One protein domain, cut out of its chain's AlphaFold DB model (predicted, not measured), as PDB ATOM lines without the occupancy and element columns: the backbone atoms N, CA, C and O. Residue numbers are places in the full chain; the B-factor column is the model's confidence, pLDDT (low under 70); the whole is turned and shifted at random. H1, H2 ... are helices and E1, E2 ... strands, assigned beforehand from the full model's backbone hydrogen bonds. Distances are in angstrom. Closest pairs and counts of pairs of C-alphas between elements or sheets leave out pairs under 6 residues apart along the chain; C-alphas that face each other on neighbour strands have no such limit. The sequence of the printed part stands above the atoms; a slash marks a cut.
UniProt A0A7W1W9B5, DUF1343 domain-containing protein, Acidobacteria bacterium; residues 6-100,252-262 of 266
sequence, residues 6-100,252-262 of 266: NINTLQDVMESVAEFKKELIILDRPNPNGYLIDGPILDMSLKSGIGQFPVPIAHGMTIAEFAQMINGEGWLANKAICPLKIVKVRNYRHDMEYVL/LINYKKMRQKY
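Overview. This is residues 6 to 100 and 252 to 262 of the 266 residues of the protein "DUF1343 domain-containing protein" of Acidobacteria bacterium (UniProt A0A7W1W9B5). Helix H2 sits in the middle with H1 on one side and H3 on the other; a small parallel sheet, E1 and E2, runs along one edge, and the loop around Ser 45 reaches the opposite edge. The 106 printed residues include three named helices and two strands, ordered H1, E1, H2, E2, H3: mostly helix, with under half in named elements. The whole is compact, radius of gyration of the C-alphas 13.8 A, spanning 38 by 36 by 24 A.

Along the chain. Find C-alpha 6 at (153.258, 112.309, 92.570); from there H1 runs 20.0 A to residue 19. Next come E1, residues 24 to 27, H2, residues 63 to 72, and E2, residues 84 to 87. H3, residues 252 to 262, runs 16.0 A to C-alpha 262 at (144.302, 97.856, 99.261).

Arrangement. H1 and H2 touch, closest at C-alphas 7 and 63, 7.1 A, at a steep tilt of 49 degrees, the same way. E1 and E2 are parallel at 18 degrees; N 26 and O 85 are within hydrogen-bond range, 2.9 A. E1, H2, E2 form a strand-helix-strand unit, parallel neighbours with a helix between, its crossover right-handed. H2 touches H3, about perpendicular at 85 degrees, closest at C-alphas 65 and 262, 5.4 A. Every O i to N i+4 pair is within range in H1 and H2, 4 of 7 in H3.

Size, cuts and confidence. The C-alphas farthest apart, Ser 45 and Asn 91, are 38.8 A apart. Residues 101 to 251 are cut out, a 27.1 A gap between C-alphas 100 and 252. Links E1 to H2 and H2 to E2 are long. No printed residue is under pLDDT 70.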
ATOM      1  N   ASN A   6     152.586 113.586  92.859       96.38
ATOM      2  CA  ASN A   6     153.258 112.309  92.570       96.38
ATOM      3  C   ASN A   6     152.273 111.146  92.345       96.38
ATOM      4  O   ASN A   6     152.587 110.220  91.605       96.38
ATOM      5  N   ILE A   7     151.085 111.181  92.965       95.88
ATOM      6  CA  ILE A   7     150.035 110.174  92.728       95.88
ATOM      7  C   ILE A   7     149.380 110.312  91.345       95.88
ATOM      8  O   ILE A   7     148.889 109.324  90.814       95.88
ATOM      9  N   ASN A   8     149.397 111.509  90.752       95.25
ATOM     10  CA  ASN A   8     148.912 111.730  89.390       95.25
ATOM     11  C   ASN A   8     149.939 111.167  88.401       95.25
ATOM     12  O   ASN A   8     149.591 110.353  87.558       95.25
ATOM     13  N   THR A   9     151.225 111.479  88.603       96.88
ATOM     14  CA  THR A   9     152.317 110.887  87.812       96.88
ATOM     15  C   THR A   9     152.340 109.362  87.909       96.88
ATOM     16  O   THR A   9     152.627 108.687  86.927       96.88
ATOM     17  N   LEU A  10     152.015 108.792  89.076       98.00
ATOM     18  CA  LEU A  10     151.863 107.344  89.225       98.00
ATOM     19  C   LEU A  10     150.802 106.784  88.266       98.00
ATOM     20  O   LEU A  10     151.063 105.758  87.646       98.00
ATOM     21  N   GLN A  11     149.639 107.432  88.141       97.12
ATOM     22  CA  GLN A  11     148.618 107.012  87.179       97.12
ATOM     23  C   GLN A  11     149.159 107.057  85.752       97.12
ATOM     24  O   GLN A  11     149.060 106.045  85.069       97.12
ATOM     25  N   ASP A  12     149.791 108.156  85.331       96.62
ATOM     26  CA  ASP A  12     150.330 108.288  83.968       96.62
ATOM     27  C   ASP A  12     151.322 107.150  83.637       96.62
ATOM     28  O   ASP A  12     151.287 106.539  82.562       96.62
ATOM     29  N   VAL A  13     152.185 106.807  84.603       98.12
ATOM     30  CA  VAL A  13     153.123 105.679  84.496       98.12
ATOM     31  C   VAL A  13     152.382 104.343  84.434       98.12
ATOM     32  O   VAL A  13     152.729 103.490  83.621       98.12
ATOM     33  N   MET A  14     151.368 104.140  85.275       98.50
ATOM     34  CA  MET A  14     150.578 102.907  85.293       98.50
ATOM     35  C   MET A  14     149.800 102.692  83.989       98.50
ATOM     36  O   MET A  14     149.765 101.561  83.504       98.50
ATOM     37  N   GLU A  15     149.218 103.749  83.413       97.38
ATOM     38  CA  GLU A  15     148.526 103.704  82.117       97.38
ATOM     39  C   GLU A  15     149.496 103.291  81.008       97.38
ATOM     40  O   GLU A  15     149.236 102.323  80.295       97.38
ATOM     41  N   SER A  16     150.669 103.930  80.957       97.50
ATOM     42  CA  SER A  16     151.717 103.593  79.988       97.50
ATOM     43  C   SER A  16     152.184 102.138  80.141       97.50
ATOM     44  O   SER A  16     152.276 101.386  79.173       97.50
ATOM     45  N   VAL A  17     152.451 101.682  81.368       97.94
ATOM     46  CA  VAL A  17     152.880 100.296  81.623       97.94
ATOM     47  C   VAL A  17     151.820  99.287  81.176       97.94
ATOM     48  O   VAL A  17     152.174  98.252  80.601       97.94
ATOM     49  N   ALA A  18     150.540  99.582  81.419       97.12
ATOM     50  CA  ALA A  18     149.437  98.730  80.996       97.12
ATOM     51  C   ALA A  18     149.319  98.672  79.462       97.12
ATOM     52  O   ALA A  18     149.197  97.580  78.905       97.12
ATOM     53  N   GLU A  19     149.430  99.814  78.778       96.69
ATOM     54  CA  GLU A  19     149.400  99.911  77.311       96.69
ATOM     55  C   GLU A  19     150.508  99.069  76.658       96.69
ATOM     56  O   GLU A  19     150.248  98.263  75.760       96.69
ATOM     57  N   PHE A  20     151.737  99.175  77.167       97.38
ATOM     58  CA  PHE A  20     152.899  98.451  76.641       97.38
ATOM     59  C   PHE A  20     153.070  97.033  77.208       97.38
ATOM     60  O   PHE A  20     154.089  96.383  76.939       97.38
ATOM     61  N   LYS A  21     152.089  96.538  77.980       95.88
ATOM     62  CA  LYS A  21     152.072  95.188  78.571       95.88
ATOM     63  C   LYS A  21     153.356  94.875  79.355       95.88
ATOM     64  O   LYS A  21     153.952  93.807  79.198       95.88
ATOM     65  N   LYS A  22     153.821  95.837  80.155       97.81
ATOM     66  CA  LYS A  22     154.998  95.705  81.031       97.81
ATOM     67  C   LYS A  22     154.577  95.457  82.482       97.81
ATOM     68  O   LYS A  22     153.393  95.444  82.802       97.81
ATOM     69  N   GLU A  23     155.560  95.260  83.357       98.00
ATOM     70  CA  GLU A  23     155.373  95.195  84.811       98.00
ATOM     71  C   GLU A  23     155.946  96.462  85.462       98.00
ATOM     72  O   GLU A  23     157.066  96.872  85.145       98.00
ATOM     73  N   LEU A  24     155.194  97.072  86.382       98.62
ATOM     74  CA  LEU A  24     155.656  98.190  87.200       98.62
ATOM     75  C   LEU A  24     156.149  97.676  88.554       98.62
ATOM     76  O   LEU A  24     155.370  97.165  89.364       98.62
ATOM     77  N   ILE A  25     157.439  97.869  88.830       98.69
ATOM     78  CA  ILE A  25     158.015  97.586  90.146       98.69
ATOM     79  C   ILE A  25     157.916  98.838  91.021       98.69
ATOM     80  O   ILE A  25     158.489  99.875  90.692       98.69
ATOM     81  N   ILE A  26     157.238  98.732  92.165       98.69
ATOM     82  CA  ILE A  26     157.130  99.815  93.147       98.69
ATOM     83  C   ILE A  26     157.982  99.474  94.366       98.69
ATOM     84  O   ILE A  26     157.680  98.544  95.118       98.69
ATOM     85  N   LEU A  27     159.036 100.264  94.575       98.62
ATOM     86  CA  LEU A  27     159.791 100.291  95.825       98.62
ATOM     87  C   LEU A  27     159.055 101.212  96.792       98.62
ATOM     88  O   LEU A  27     159.189 102.437  96.721       98.62
ATOM     89  N   ASP A  28     158.211 100.622  97.632       98.56
ATOM     90  CA  ASP A  28     157.294 101.402  98.443       98.56
ATOM     91  C   ASP A  28     158.030 102.224  99.510       98.56
ATOM     92  O   ASP A  28     159.168 101.932  99.893       98.56
ATOM     93  N   ARG A  29     157.384 103.290  99.982       98.06
ATOM     94  CA  ARG A  29     157.955 104.214 100.968       98.06
ATOM     95  C   ARG A  29     156.915 104.600 102.017       98.06
ATOM     96  O   ARG A  29     155.736 104.727 101.680       98.06
ATOM     97  N   PRO A  30     157.337 104.851 103.270       98.19
ATOM     98  CA  PRO A  30     156.441 105.369 104.296       98.19
ATOM     99  C   PRO A  30     155.731 106.646 103.845       98.19
ATOM    100  O   PRO A  30     156.354 107.553 103.286       98.19
ATOM    101  N   ASN A  31     154.434 106.747 104.135       98.12
ATOM    102  CA  ASN A  31     153.715 108.007 104.009       98.12
ATOM    103  C   ASN A  31     153.909 108.798 105.316       98.12
ATOM    104  O   ASN A  31     153.392 108.372 106.351       98.12
ATOM    105  N   PRO A  32     154.585 109.964 105.311       97.44
ATOM    106  CA  PRO A  32     154.786 110.763 106.529       97.44
ATOM    107  C   PRO A  32     153.464 111.220 107.172       97.44
ATOM    108  O   PRO A  32     153.397 111.472 108.375       97.44
ATOM    109  N   ASN A  33     152.399 111.277 106.369       98.00
ATOM    110  CA  ASN A  33     151.033 111.601 106.758       98.00
ATOM    111  C   ASN A  33     150.099 110.371 106.690       98.00
ATOM    112  O   ASN A  33     148.888 110.534 106.559       98.00
ATOM    113  N   GLY A  34     150.633 109.143 106.777       97.94
ATOM    114  CA  GLY A  34     149.854 107.892 106.756       97.94
ATOM    115  C   GLY A  34     148.806 107.804 107.873       97.94
ATOM    116  O   GLY A  34     147.731 107.239 107.687       97.94
ATOM    117  N   TYR A  35     149.075 108.471 108.999       97.62
ATOM    118  CA  TYR A  35     148.192 108.541 110.165       97.62
ATOM    119  C   TYR A  35     146.887 109.314 109.903       97.62
ATOM    120  O   TYR A  35     145.950 109.218 110.701       97.62
ATOM    121  N   LEU A  36     146.844 110.119 108.835       98.56
ATOM    122  CA  LEU A  36     145.812 111.116 108.582       98.56
ATOM    123  C   LEU A  36     144.898 110.694 107.427       98.56
ATOM    124  O   LEU A  36     145.348 110.489 106.299       98.56
ATOM    125  N   ILE A  37     143.598 110.617 107.722       98.56
ATOM    126  CA  ILE A  37     142.545 110.250 106.769       98.56
ATOM    127  C   ILE A  37     141.374 111.202 106.974       98.56
ATOM    128  O   ILE A  37     140.489 110.937 107.798       98.56
ATOM    129  N   ASP A  38     141.413 112.339 106.294       98.81
ATOM    130  CA  ASP A  38     140.486 113.435 106.565       98.81
ATOM    131  C   ASP A  38     140.365 114.413 105.387       98.81
ATOM    132  O   ASP A  38     141.218 114.464 104.493       98.81
ATOM    133  N   GLY A  39     139.292 115.199 105.429       98.62
ATOM    134  CA  GLY A  39     138.879 116.145 104.403       98.62
ATOM    135  C   GLY A  39     137.837 115.574 103.435       98.62
ATOM    136  O   GLY A  39     137.621 114.359 103.392       98.62
ATOM    137  N   PRO A  40     137.195 116.446 102.642       98.56
ATOM    138  CA  PRO A  40     136.169 116.044 101.695       98.56
ATOM    139  C   PRO A  40     136.731 115.215 100.544       98.56
ATOM    140  O   PRO A  40     137.841 115.457 100.056       98.56
ATOM    141  N   ILE A  41     135.935 114.232 100.118       98.69
ATOM    142  CA  ILE A  41     136.171 113.475  98.887       98.69
ATOM    143  C   ILE A  41     136.134 114.453  97.717       98.69
ATOM    144  O   ILE A  41     135.261 115.314  97.677       98.69
ATOM    145  N   LEU A  42     137.083 114.330  96.785       98.75
ATOM    146  CA  LEU A  42     137.075 115.152  95.579       98.75
ATOM    147  C   LEU A  42     135.784 114.912  94.784       98.75
ATOM    148  O   LEU A  42     135.582 113.820  94.253       98.75
ATOM    149  N   ASP A  43     134.958 115.947  94.659       98.56
ATOM    150  CA  ASP A  43     133.950 116.036  93.611       98.56
ATOM    151  C   ASP A  43     134.672 116.050  92.259       98.56
ATOM    152  O   ASP A  43     135.469 116.941  91.957       98.56
ATOM    153  N   MET A  44     134.398 115.043  91.434       98.06
ATOM    154  CA  MET A  44     135.071 114.866  90.151       98.06
ATOM    155  C   MET A  44     134.737 115.972  89.138       98.06
ATOM    156  O   MET A  44     135.491 116.142  88.180       98.06
ATOM    157  N   SER A  45     133.708 116.798  89.374       98.44
ATOM    158  CA  SER A  45     133.491 118.043  88.616       98.44
ATOM    159  C   SER A  45     134.589 119.096  88.851       98.44
ATOM    160  O   SER A  45     134.745 120.026  88.060       98.44
ATOM    161  N   LEU A  46     135.374 118.944  89.924       98.50
ATOM    162  CA  LEU A  46     136.508 119.792  90.305       98.50
ATOM    163  C   LEU A  46     137.869 119.144  89.992       98.50
ATOM    164  O   LEU A  46     138.913 119.663  90.411       98.50
ATOM    165  N   LYS A  47     137.881 118.032  89.238       97.69
ATOM    166  CA  LYS A  47     139.102 117.362  88.771       97.69
ATOM    167  C   LYS A  47     140.053 118.370  88.108       97.69
ATOM    168  O   LYS A  47     139.649 119.214  87.309       97.69
ATOM    169  N   SER A  48     141.334 118.317  88.470       97.12
ATOM    170  CA  SER A  48     142.352 119.272  88.012       97.12
ATOM    171  C   SER A  48     143.773 118.749  88.231       97.12
ATOM    172  O   SER A  48     143.959 117.693  88.826       97.12
ATOM    173  N   GLY A  49     144.803 119.490  87.807       95.81
ATOM    174  CA  GLY A  49     146.210 119.082  87.971       95.81
ATOM    175  C   GLY A  49     146.646 118.766  89.412       95.81
ATOM    176  O   GLY A  49     147.633 118.067  89.604       95.81
ATOM    177  N   ILE A  50     145.886 119.206  90.420       95.94
ATOM    178  CA  ILE A  50     146.120 118.963  91.856       95.94
ATOM    179  C   ILE A  50     145.101 117.990  92.484       95.94
ATOM    180  O   ILE A  50     145.012 117.853  93.701       95.94
ATOM    181  N   GLY A  51     144.286 117.315  91.675       96.88
ATOM    182  CA  GLY A  51     143.305 116.348  92.157       96.88
ATOM    183  C   GLY A  51     142.702 115.549  91.013       96.88
ATOM    184  O   GLY A  51     141.898 116.077  90.249       96.88
ATOM    185  N   GLN A  52     143.095 114.279  90.907       96.81
ATOM    186  CA  GLN A  52     142.704 113.388  89.808       96.81
ATOM    187  C   GLN A  52     141.791 112.229  90.233       96.81
ATOM    188  O   GLN A  52     141.184 111.601  89.368       96.81
ATOM    189  N   PHE A  53     141.660 111.974  91.539       98.00
ATOM    190  CA  PHE A  53     140.974 110.801  92.088       98.00
ATOM    191  C   PHE A  53     139.923 111.200  93.130       98.00
ATOM    192  O   PHE A  53     140.174 112.151  93.883       98.00
ATOM    193  N   PRO A  54     138.809 110.451  93.253       98.06
ATOM    194  CA  PRO A  54     137.761 110.682  94.248       98.06
ATOM    195  C   PRO A  54     138.217 110.227  95.647       98.06
ATOM    196  O   PRO A  54     137.686 109.293  96.243       98.06
ATOM    197  N   VAL A  55     139.245 110.890  96.178       98.62
ATOM    198  CA  VAL A  55     139.869 110.614  97.479       98.62
ATOM    199  C   VAL A  55     139.829 111.865  98.363       98.62
ATOM    200  O   VAL A  55     139.743 112.987  97.838       98.62
ATOM    201  N   PRO A  56     139.882 111.716  99.701       98.75
ATOM    202  CA  PRO A  56     139.941 112.865 100.599       98.75
ATOM    203  C   PRO A  56     141.254 113.642 100.428       98.75
ATOM    204  O   PRO A  56     142.215 113.142  99.834       98.75
ATOM    205  N   ILE A  57     141.325 114.852 100.993       98.69
ATOM    206  CA  ILE A  57     142.555 115.667 101.023       98.69
ATOM    207  C   ILE A  57     143.741 114.831 101.528       98.69
ATOM    208  O   ILE A  57     144.776 114.720 100.860       98.69
ATOM    209  N   ALA A  58     143.589 114.202 102.693       98.44
ATOM    210  CA  ALA A  58     144.554 113.261 103.232       98.44
ATOM    211  C   ALA A  58     144.010 111.835 103.096       98.44
ATOM    212  O   ALA A  58     143.061 111.456 103.771       98.44
ATOM    213  N   HIS A  59     144.619 111.051 102.206       98.38
ATOM    214  CA  HIS A  59     144.203 109.684 101.870       98.38
ATOM    215  C   HIS A  59     144.770 108.616 102.831       98.38
ATOM    216  O   HIS A  59     144.186 107.546 103.004       98.38
ATOM    217  N   GLY A  60     145.890 108.903 103.501       98.19
ATOM    218  CA  GLY A  60     146.497 107.995 104.482       98.19
ATOM    219  C   GLY A  60     146.930 106.648 103.891       98.19
ATOM    220  O   GLY A  60     146.724 105.618 104.522       98.19
ATOM    221  N   MET A  61     147.449 106.654 102.658       98.62
ATOM    222  CA  MET A  61     147.959 105.469 101.947       98.62
ATOM    223  C   MET A  61     149.380 105.732 101.450       98.62
ATOM    224  O   MET A  61     149.714 106.878 101.130       98.62
ATOM    225  N   THR A  62     150.202 104.693 101.394       98.75
ATOM    226  CA  THR A  62     151.494 104.688 100.689       98.75
ATOM    227  C   THR A  62     151.294 104.724  99.173       98.75
ATOM    228  O   THR A  62     150.169 104.598  98.682       98.75
ATOM    229  N   ILE A  63     152.377 104.908  98.413       98.44
ATOM    230  CA  ILE A  63     152.289 104.978  96.950       98.44
ATOM    231  C   ILE A  63     151.916 103.613  96.350       98.44
ATOM    232  O   ILE A  63     151.130 103.565  95.407       98.44
ATOM    233  N   ALA A  64     152.387 102.503  96.935       98.75
ATOM    234  CA  ALA A  64     152.041 101.161  96.466       98.75
ATOM    235  C   ALA A  64     150.595 100.758  96.800       98.75
ATOM    236  O   ALA A  64     149.913 100.144  95.980       98.75
ATOM    237  N   GLU A  65     150.091 101.119  97.984       98.88
ATOM    238  CA  GLU A  65     148.670 100.933  98.316       98.88
ATOM    239  C   GLU A  65     147.779 101.767  97.386       98.88
ATOM    240  O   GLU A  65     146.747 101.284  96.922       98.88
ATOM    241  N   PHE A  66     148.187 103.001  97.064       98.75
ATOM    242  CA  PHE A  66     147.448 103.854  96.133       98.75
ATOM    243  C   PHE A  66     147.464 103.296  94.700       98.75
ATOM    244  O   PHE A  66     146.434 103.320  94.037       98.75
ATOM    245  N   ALA A  67     148.577 102.711  94.243       98.75
ATOM    246  CA  ALA A  67     148.648 102.014  92.954       98.75
ATOM    247  C   ALA A  67     147.677 100.821  92.883       98.75
ATOM    248  O   ALA A  67     146.946 100.660  91.907       98.75
ATOM    249  N   GLN A  68     147.607 100.007  93.941       98.81
ATOM    250  CA  GLN A  68     146.620  98.923  94.012       98.81
ATOM    251  C   GLN A  68     145.186  99.456  93.981       98.81
ATOM    252  O   GLN A  68     144.337  98.862  93.320       98.81
ATOM    253  N   MET A  69     144.926 100.583  94.649       98.69
ATOM    254  CA  MET A  69     143.620 101.242  94.630       98.69
ATOM    255  C   MET A  69     143.250 101.753  93.234       98.69
ATOM    256  O   MET A  69     142.127 101.525  92.798       98.69
ATOM    257  N   ILE A  70     144.189 102.370  92.508       98.50
ATOM    258  CA  ILE A  70     143.983 102.822  91.124       98.50
ATOM    259  C   ILE A  70     143.544 101.654  90.225       98.50
ATOM    260  O   ILE A  70     142.550 101.776  89.512       98.50
ATOM    261  N   ASN A  71     144.243 100.514  90.290       98.31
ATOM    262  CA  ASN A  71     143.849  99.307  89.554       98.31
ATOM    263  C   ASN A  71     142.484  98.780  90.016       98.31
ATOM    264  O   ASN A  71     141.603  98.511  89.204       98.31
ATOM    265  N   GLY A  72     142.314  98.600  91.327       98.19
ATOM    266  CA  GLY A  72     141.168  97.901  91.896       98.19
ATOM    267  C   GLY A  72     139.851  98.669  91.813       98.19
ATOM    268  O   GLY A  72     138.798  98.041  91.760       98.19
ATOM    269  N   GLU A  73     139.902  99.999  91.789       98.12
ATOM    270  CA  GLU A  73     138.731 100.862  91.589       98.12
ATOM    271  C   GLU A  73     138.569 101.275  90.108       98.12
ATOM    272  O   GLU A  73     137.661 102.033  89.767       98.12
ATOM    273  N   GLY A  74     139.414 100.748  89.207       97.44
ATOM    274  CA  GLY A  74     139.301 100.938  87.759       97.44
ATOM    275  C   GLY A  74     139.516 102.384  87.311       97.44
ATOM    276  O   GLY A  74     138.815 102.856  86.417       97.44
ATOM    277  N   TRP A  75     140.442 103.100  87.954       97.31
ATOM    278  CA  TRP A  75     140.697 104.522  87.695       97.31
ATOM    279  C   TRP A  75     141.632 104.792  86.514       97.31
ATOM    280  O   TRP A  75     141.742 105.945  86.100       97.31
ATOM    281  N   LEU A  76     142.277 103.763  85.958       96.75
ATOM    282  CA  LEU A  76     143.020 103.877  84.702       96.75
ATOM    283  C   LEU A  76     142.062 104.011  83.510       96.75
ATOM    284  O   LEU A  76     140.958 103.447  83.512       96.75
ATOM    285  N   ALA A  77     142.504 104.707  82.461       93.19
ATOM    286  CA  ALA A  77     141.781 104.790  81.195       93.19
ATOM    287  C   ALA A  77     141.343 103.402  80.685       93.19
ATOM    288  O   ALA A  77     142.073 102.413  80.784       93.19
ATOM    289  N   ASN A  78     140.117 103.319  80.160       92.50
ATOM    290  CA  ASN A  78     139.496 102.079  79.671       92.50
ATOM    291  C   ASN A  78     139.446 100.931  80.698       92.50
ATOM    292  O   ASN A  78     139.292  99.773  80.312       92.50
ATOM    293  N   LYS A  79     139.562 101.240  82.000       94.31
ATOM    294  CA  LYS A  79     139.680 100.250  83.083       94.31
ATOM    295  C   LYS A  79     140.853  99.288  82.869       94.31
ATOM    296  O   LYS A  79     140.766  98.113  83.228       94.31
ATOM    297  N   ALA A  80     141.936  99.777  82.260       96.38
ATOM    298  CA  ALA A  80     143.169  99.018  82.142       96.38
ATOM    299  C   ALA A  80     143.658  98.569  83.529       96.38
ATOM    300  O   ALA A  80     143.336  99.175  84.552       96.38
ATOM    301  N   ILE A  81     144.449  97.498  83.558       97.06
ATOM    302  CA  ILE A  81     145.073  96.986  84.780       97.06
ATOM    303  C   ILE A  81     146.580  96.987  84.556       97.06
ATOM    304  O   ILE A  81     147.077  96.320  83.651       97.06
ATOM    305  N   CYS A  82     147.305  97.727  85.390       98.25
ATOM    306  CA  CYS A  82     148.763  97.746  85.388       98.25
ATOM    307  C   CYS A  82     149.296  96.565  86.220       98.25
ATOM    308  O   CYS A  82     148.980  96.494  87.410       98.25
ATOM    309  N   PRO A  83     150.093  95.632  85.671       98.00
ATOM    310  CA  PRO A  83     150.735  94.588  86.471       98.00
ATOM    311  C   PRO A  83     151.719  95.206  87.474       98.00
ATOM    312  O   PRO A  83     152.658  95.898  87.080       98.00
ATOM    313  N   LEU A  84     151.503  94.968  88.772       98.56
ATOM    314  CA  LEU A  84     152.303  95.554  89.852       98.56
ATOM    315  C   LEU A  84     153.155  94.499  90.555       98.56
ATOM    316  O   LEU A  84     152.631  93.505  91.059       98.56
ATOM    317  N   LYS A  85     154.442  94.797  90.725       98.69
ATOM    318  CA  LYS A  85     155.333  94.091  91.649       98.69
ATOM    319  C   LYS A  85     155.751  95.028  92.772       98.69
ATOM    320  O   LYS A  85     156.471  95.999  92.561       98.69
ATOM    321  N   ILE A  86     155.297  94.743  93.988       98.69
ATOM    322  CA  ILE A  86     155.469  95.648  95.129       98.69
ATOM    323  C   ILE A  86     156.543  95.119  96.076       98.69
ATOM    324  O   ILE A  86     156.429  94.018  96.616       98.69
ATOM    325  N   VAL A  87     157.551  95.948  96.339       98.69
ATOM    326  CA  VAL A  87     158.542  95.727  97.396       98.69
ATOM    327  C   VAL A  87     158.101  96.514  98.629       98.69
ATOM    328  O   VAL A  87     158.192  97.740  98.660       98.69
ATOM    329  N   LYS A  88     157.577  95.799  99.633       98.50
ATOM    330  CA  LYS A  88     157.012  96.387 100.860       98.50
ATOM    331  C   LYS A  88     158.087  96.935 101.794       98.50
ATOM    332  O   LYS A  88     159.176  96.371 101.911       98.50
ATOM    333  N   VAL A  89     157.724  97.958 102.563       98.00
ATOM    334  CA  VAL A  89     158.548  98.470 103.663       98.00
ATOM    335  C   VAL A  89     158.414  97.552 104.881       98.00
ATOM    336  O   VAL A  89     157.315  97.314 105.384       98.00
ATOM    337  N   ARG A  90     159.533  97.042 105.401       97.00
ATOM    338  CA  ARG A  90     159.524  96.252 106.639       97.00
ATOM    339  C   ARG A  90     159.279  97.157 107.854       97.00
ATOM    340  O   ARG A  90     159.793  98.267 107.911       97.00
ATOM    341  N   ASN A  91     158.542  96.650 108.845       96.00
ATOM    342  CA  ASN A  91     158.270  97.310 110.133       96.00
ATOM    343  C   ASN A  91     157.507  98.646 110.051       96.00
ATOM    344  O   ASN A  91     157.446  99.358 111.047       96.00
ATOM    345  N   TYR A  92     156.894  98.979 108.916       97.88
ATOM    346  CA  TYR A  92     156.066 100.175 108.788       97.88
ATOM    347  C   TYR A  92     154.620  99.922 109.249       97.88
ATOM    348  O   TYR A  92     154.069  98.832 109.070       97.88
ATOM    349  N   ARG A  93     154.016 100.948 109.851       97.56
ATOM    350  CA  ARG A  93     152.593 101.030 110.206       97.56
ATOM    351  C   ARG A  93     152.087 102.416 109.841       97.56
ATOM    352  O   ARG A  93     152.847 103.378 109.926       97.56
ATOM    353  N   HIS A  94     150.810 102.544 109.512       97.56
ATOM    354  CA  HIS A  94     150.203 103.823 109.137       97.56
ATOM    355  C   HIS A  94     150.291 104.883 110.237       97.56
ATOM    356  O   HIS A  94     150.367 106.075 109.951       97.56
ATOM    357  N   ASP A  95     150.325 104.464 111.502       95.75
ATOM    358  CA  ASP A  95     150.462 105.347 112.660       95.75
ATOM    359  C   ASP A  95     151.916 105.655 113.060       95.75
ATOM    360  O   ASP A  95     152.139 106.436 113.991       95.75
ATOM    361  N   MET A  96     152.904 105.092 112.358       96.12
ATOM    362  CA  MET A  96     154.321 105.326 112.619       96.12
ATOM    363  C   MET A  96     154.703 106.770 112.273       96.12
ATOM    364  O   MET A  96     154.257 107.345 111.276       96.12
ATOM    365  N   GLU A  97     155.514 107.394 113.122       96.00
ATOM    366  CA  GLU A  97     156.180 108.647 112.773       96.00
ATOM    367  C   GLU A  97     157.325 108.358 111.809       96.00
ATOM    368  O   GLU A  97     158.144 107.475 112.050       96.00
ATOM    369  N   TYR A  98     157.379 109.109 110.712       96.00
ATOM    370  CA  TYR A  98     158.436 108.981 109.723       96.00
ATOM    371  C   TYR A  98     158.971 110.363 109.358       96.00
ATOM    372  O   TYR A  98     158.229 111.222 108.869       96.00
ATOM    373  N   VAL A  99     160.264 110.560 109.611       96.56
ATOM    374  CA  VAL A  99     160.998 111.767 109.230       96.56
ATOM    375  C   VAL A  99     161.641 111.525 107.877       96.56
ATOM    376  O   VAL A  99     162.347 110.532 107.694       96.56
ATOM    377  N   LEU A 100     161.389 112.410 106.913       96.00
ATOM    378  CA  LEU A 100     161.967 112.236 105.586       96.00
ATOM    379  C   LEU A 100     163.472 112.531 105.635       96.00
ATOM    380  O   LEU A 100     163.854 113.608 106.092       96.00
ATOM    381  N   LEU A 252     133.813 110.315 103.608       98.69
ATOM    382  CA  LEU A 252     135.025 109.876 104.292       98.69
ATOM    383  C   LEU A 252     134.874 108.475 104.911       98.69
ATOM    384  O   LEU A 252     135.821 107.687 104.869       98.69
ATOM    385  N   ILE A 253     133.699 108.137 105.455       98.75
ATOM    386  CA  ILE A 253     133.380 106.789 105.956       98.75
ATOM    387  C   ILE A 253     133.445 105.767 104.818       98.75
ATOM    388  O   ILE A 253     134.081 104.720 104.969       98.75
ATOM    389  N   ASN A 254     132.834 106.071 103.671       98.69
ATOM    390  CA  ASN A 254     132.850 105.182 102.509       98.69
ATOM    391  C   ASN A 254     134.273 104.971 101.980       98.69
ATOM    392  O   ASN A 254     134.679 103.832 101.748       98.69
ATOM    393  N   TYR A 255     135.070 106.037 101.894       98.81
ATOM    394  CA  TYR A 255     136.480 105.943 101.518       98.81
ATOM    395  C   TYR A 255     137.296 105.086 102.499       98.81
ATOM    396  O   TYR A 255     138.072 104.222 102.085       98.81
ATOM    397  N   LYS A 256     137.102 105.273 103.813       98.50
ATOM    398  CA  LYS A 256     137.786 104.480 104.849       98.50
ATOM    399  C   LYS A 256     137.476 102.987 104.747       98.50
ATOM    400  O   LYS A 256     138.366 102.194 105.035       98.50
ATOM    401  N   LYS A 257     136.266 102.608 104.323       98.62
ATOM    402  CA  LYS A 257     135.904 101.211 104.025       98.62
ATOM    403  C   LYS A 257     136.555 100.732 102.725       98.62
ATOM    404  O   LYS A 257     137.210  99.700 102.717       98.62
ATOM    405  N   MET A 258     136.431 101.508 101.648       98.50
ATOM    406  CA  MET A 258     136.982 101.184 100.326       98.50
ATOM    407  C   MET A 258     138.488 100.903 100.380       98.50
ATOM    408  O   MET A 258     138.943  99.869  99.896       98.50
ATOM    409  N   ARG A 259     139.257 101.780 101.032       98.25
ATOM    410  CA  ARG A 259     140.721 101.677 101.066       98.25
ATOM    411  C   ARG A 259     141.240 100.411 101.756       98.25
ATOM    412  O   ARG A 259     142.362 100.008 101.477       98.25
ATOM    413  N   GLN A 260     140.456  99.791 102.650       98.38
ATOM    414  CA  GLN A 260     140.875  98.596 103.400       98.38
ATOM    415  C   GLN A 260     141.238  97.429 102.481       98.38
ATOM    416  O   GLN A 260     142.125  96.654 102.825       98.38
ATOM    417  N   LYS A 261     140.619  97.347 101.296       98.56
ATOM    418  CA  LYS A 261     140.925  96.334 100.274       98.56
ATOM    419  C   LYS A 261     142.373  96.395  99.772       98.56
ATOM    420  O   LYS A 261     142.866  95.414  99.232       98.56
ATOM    421  N   TYR A 262     143.029  97.548  99.915       98.62
ATOM    422  CA  TYR A 262     144.302  97.856  99.261       98.62
ATOM    423  C   TYR A 262     145.453  98.082 100.243       98.62
ATOM    424  O   TYR A 262     146.576  98.330  99.804       98.62
TER     425      TYR A 262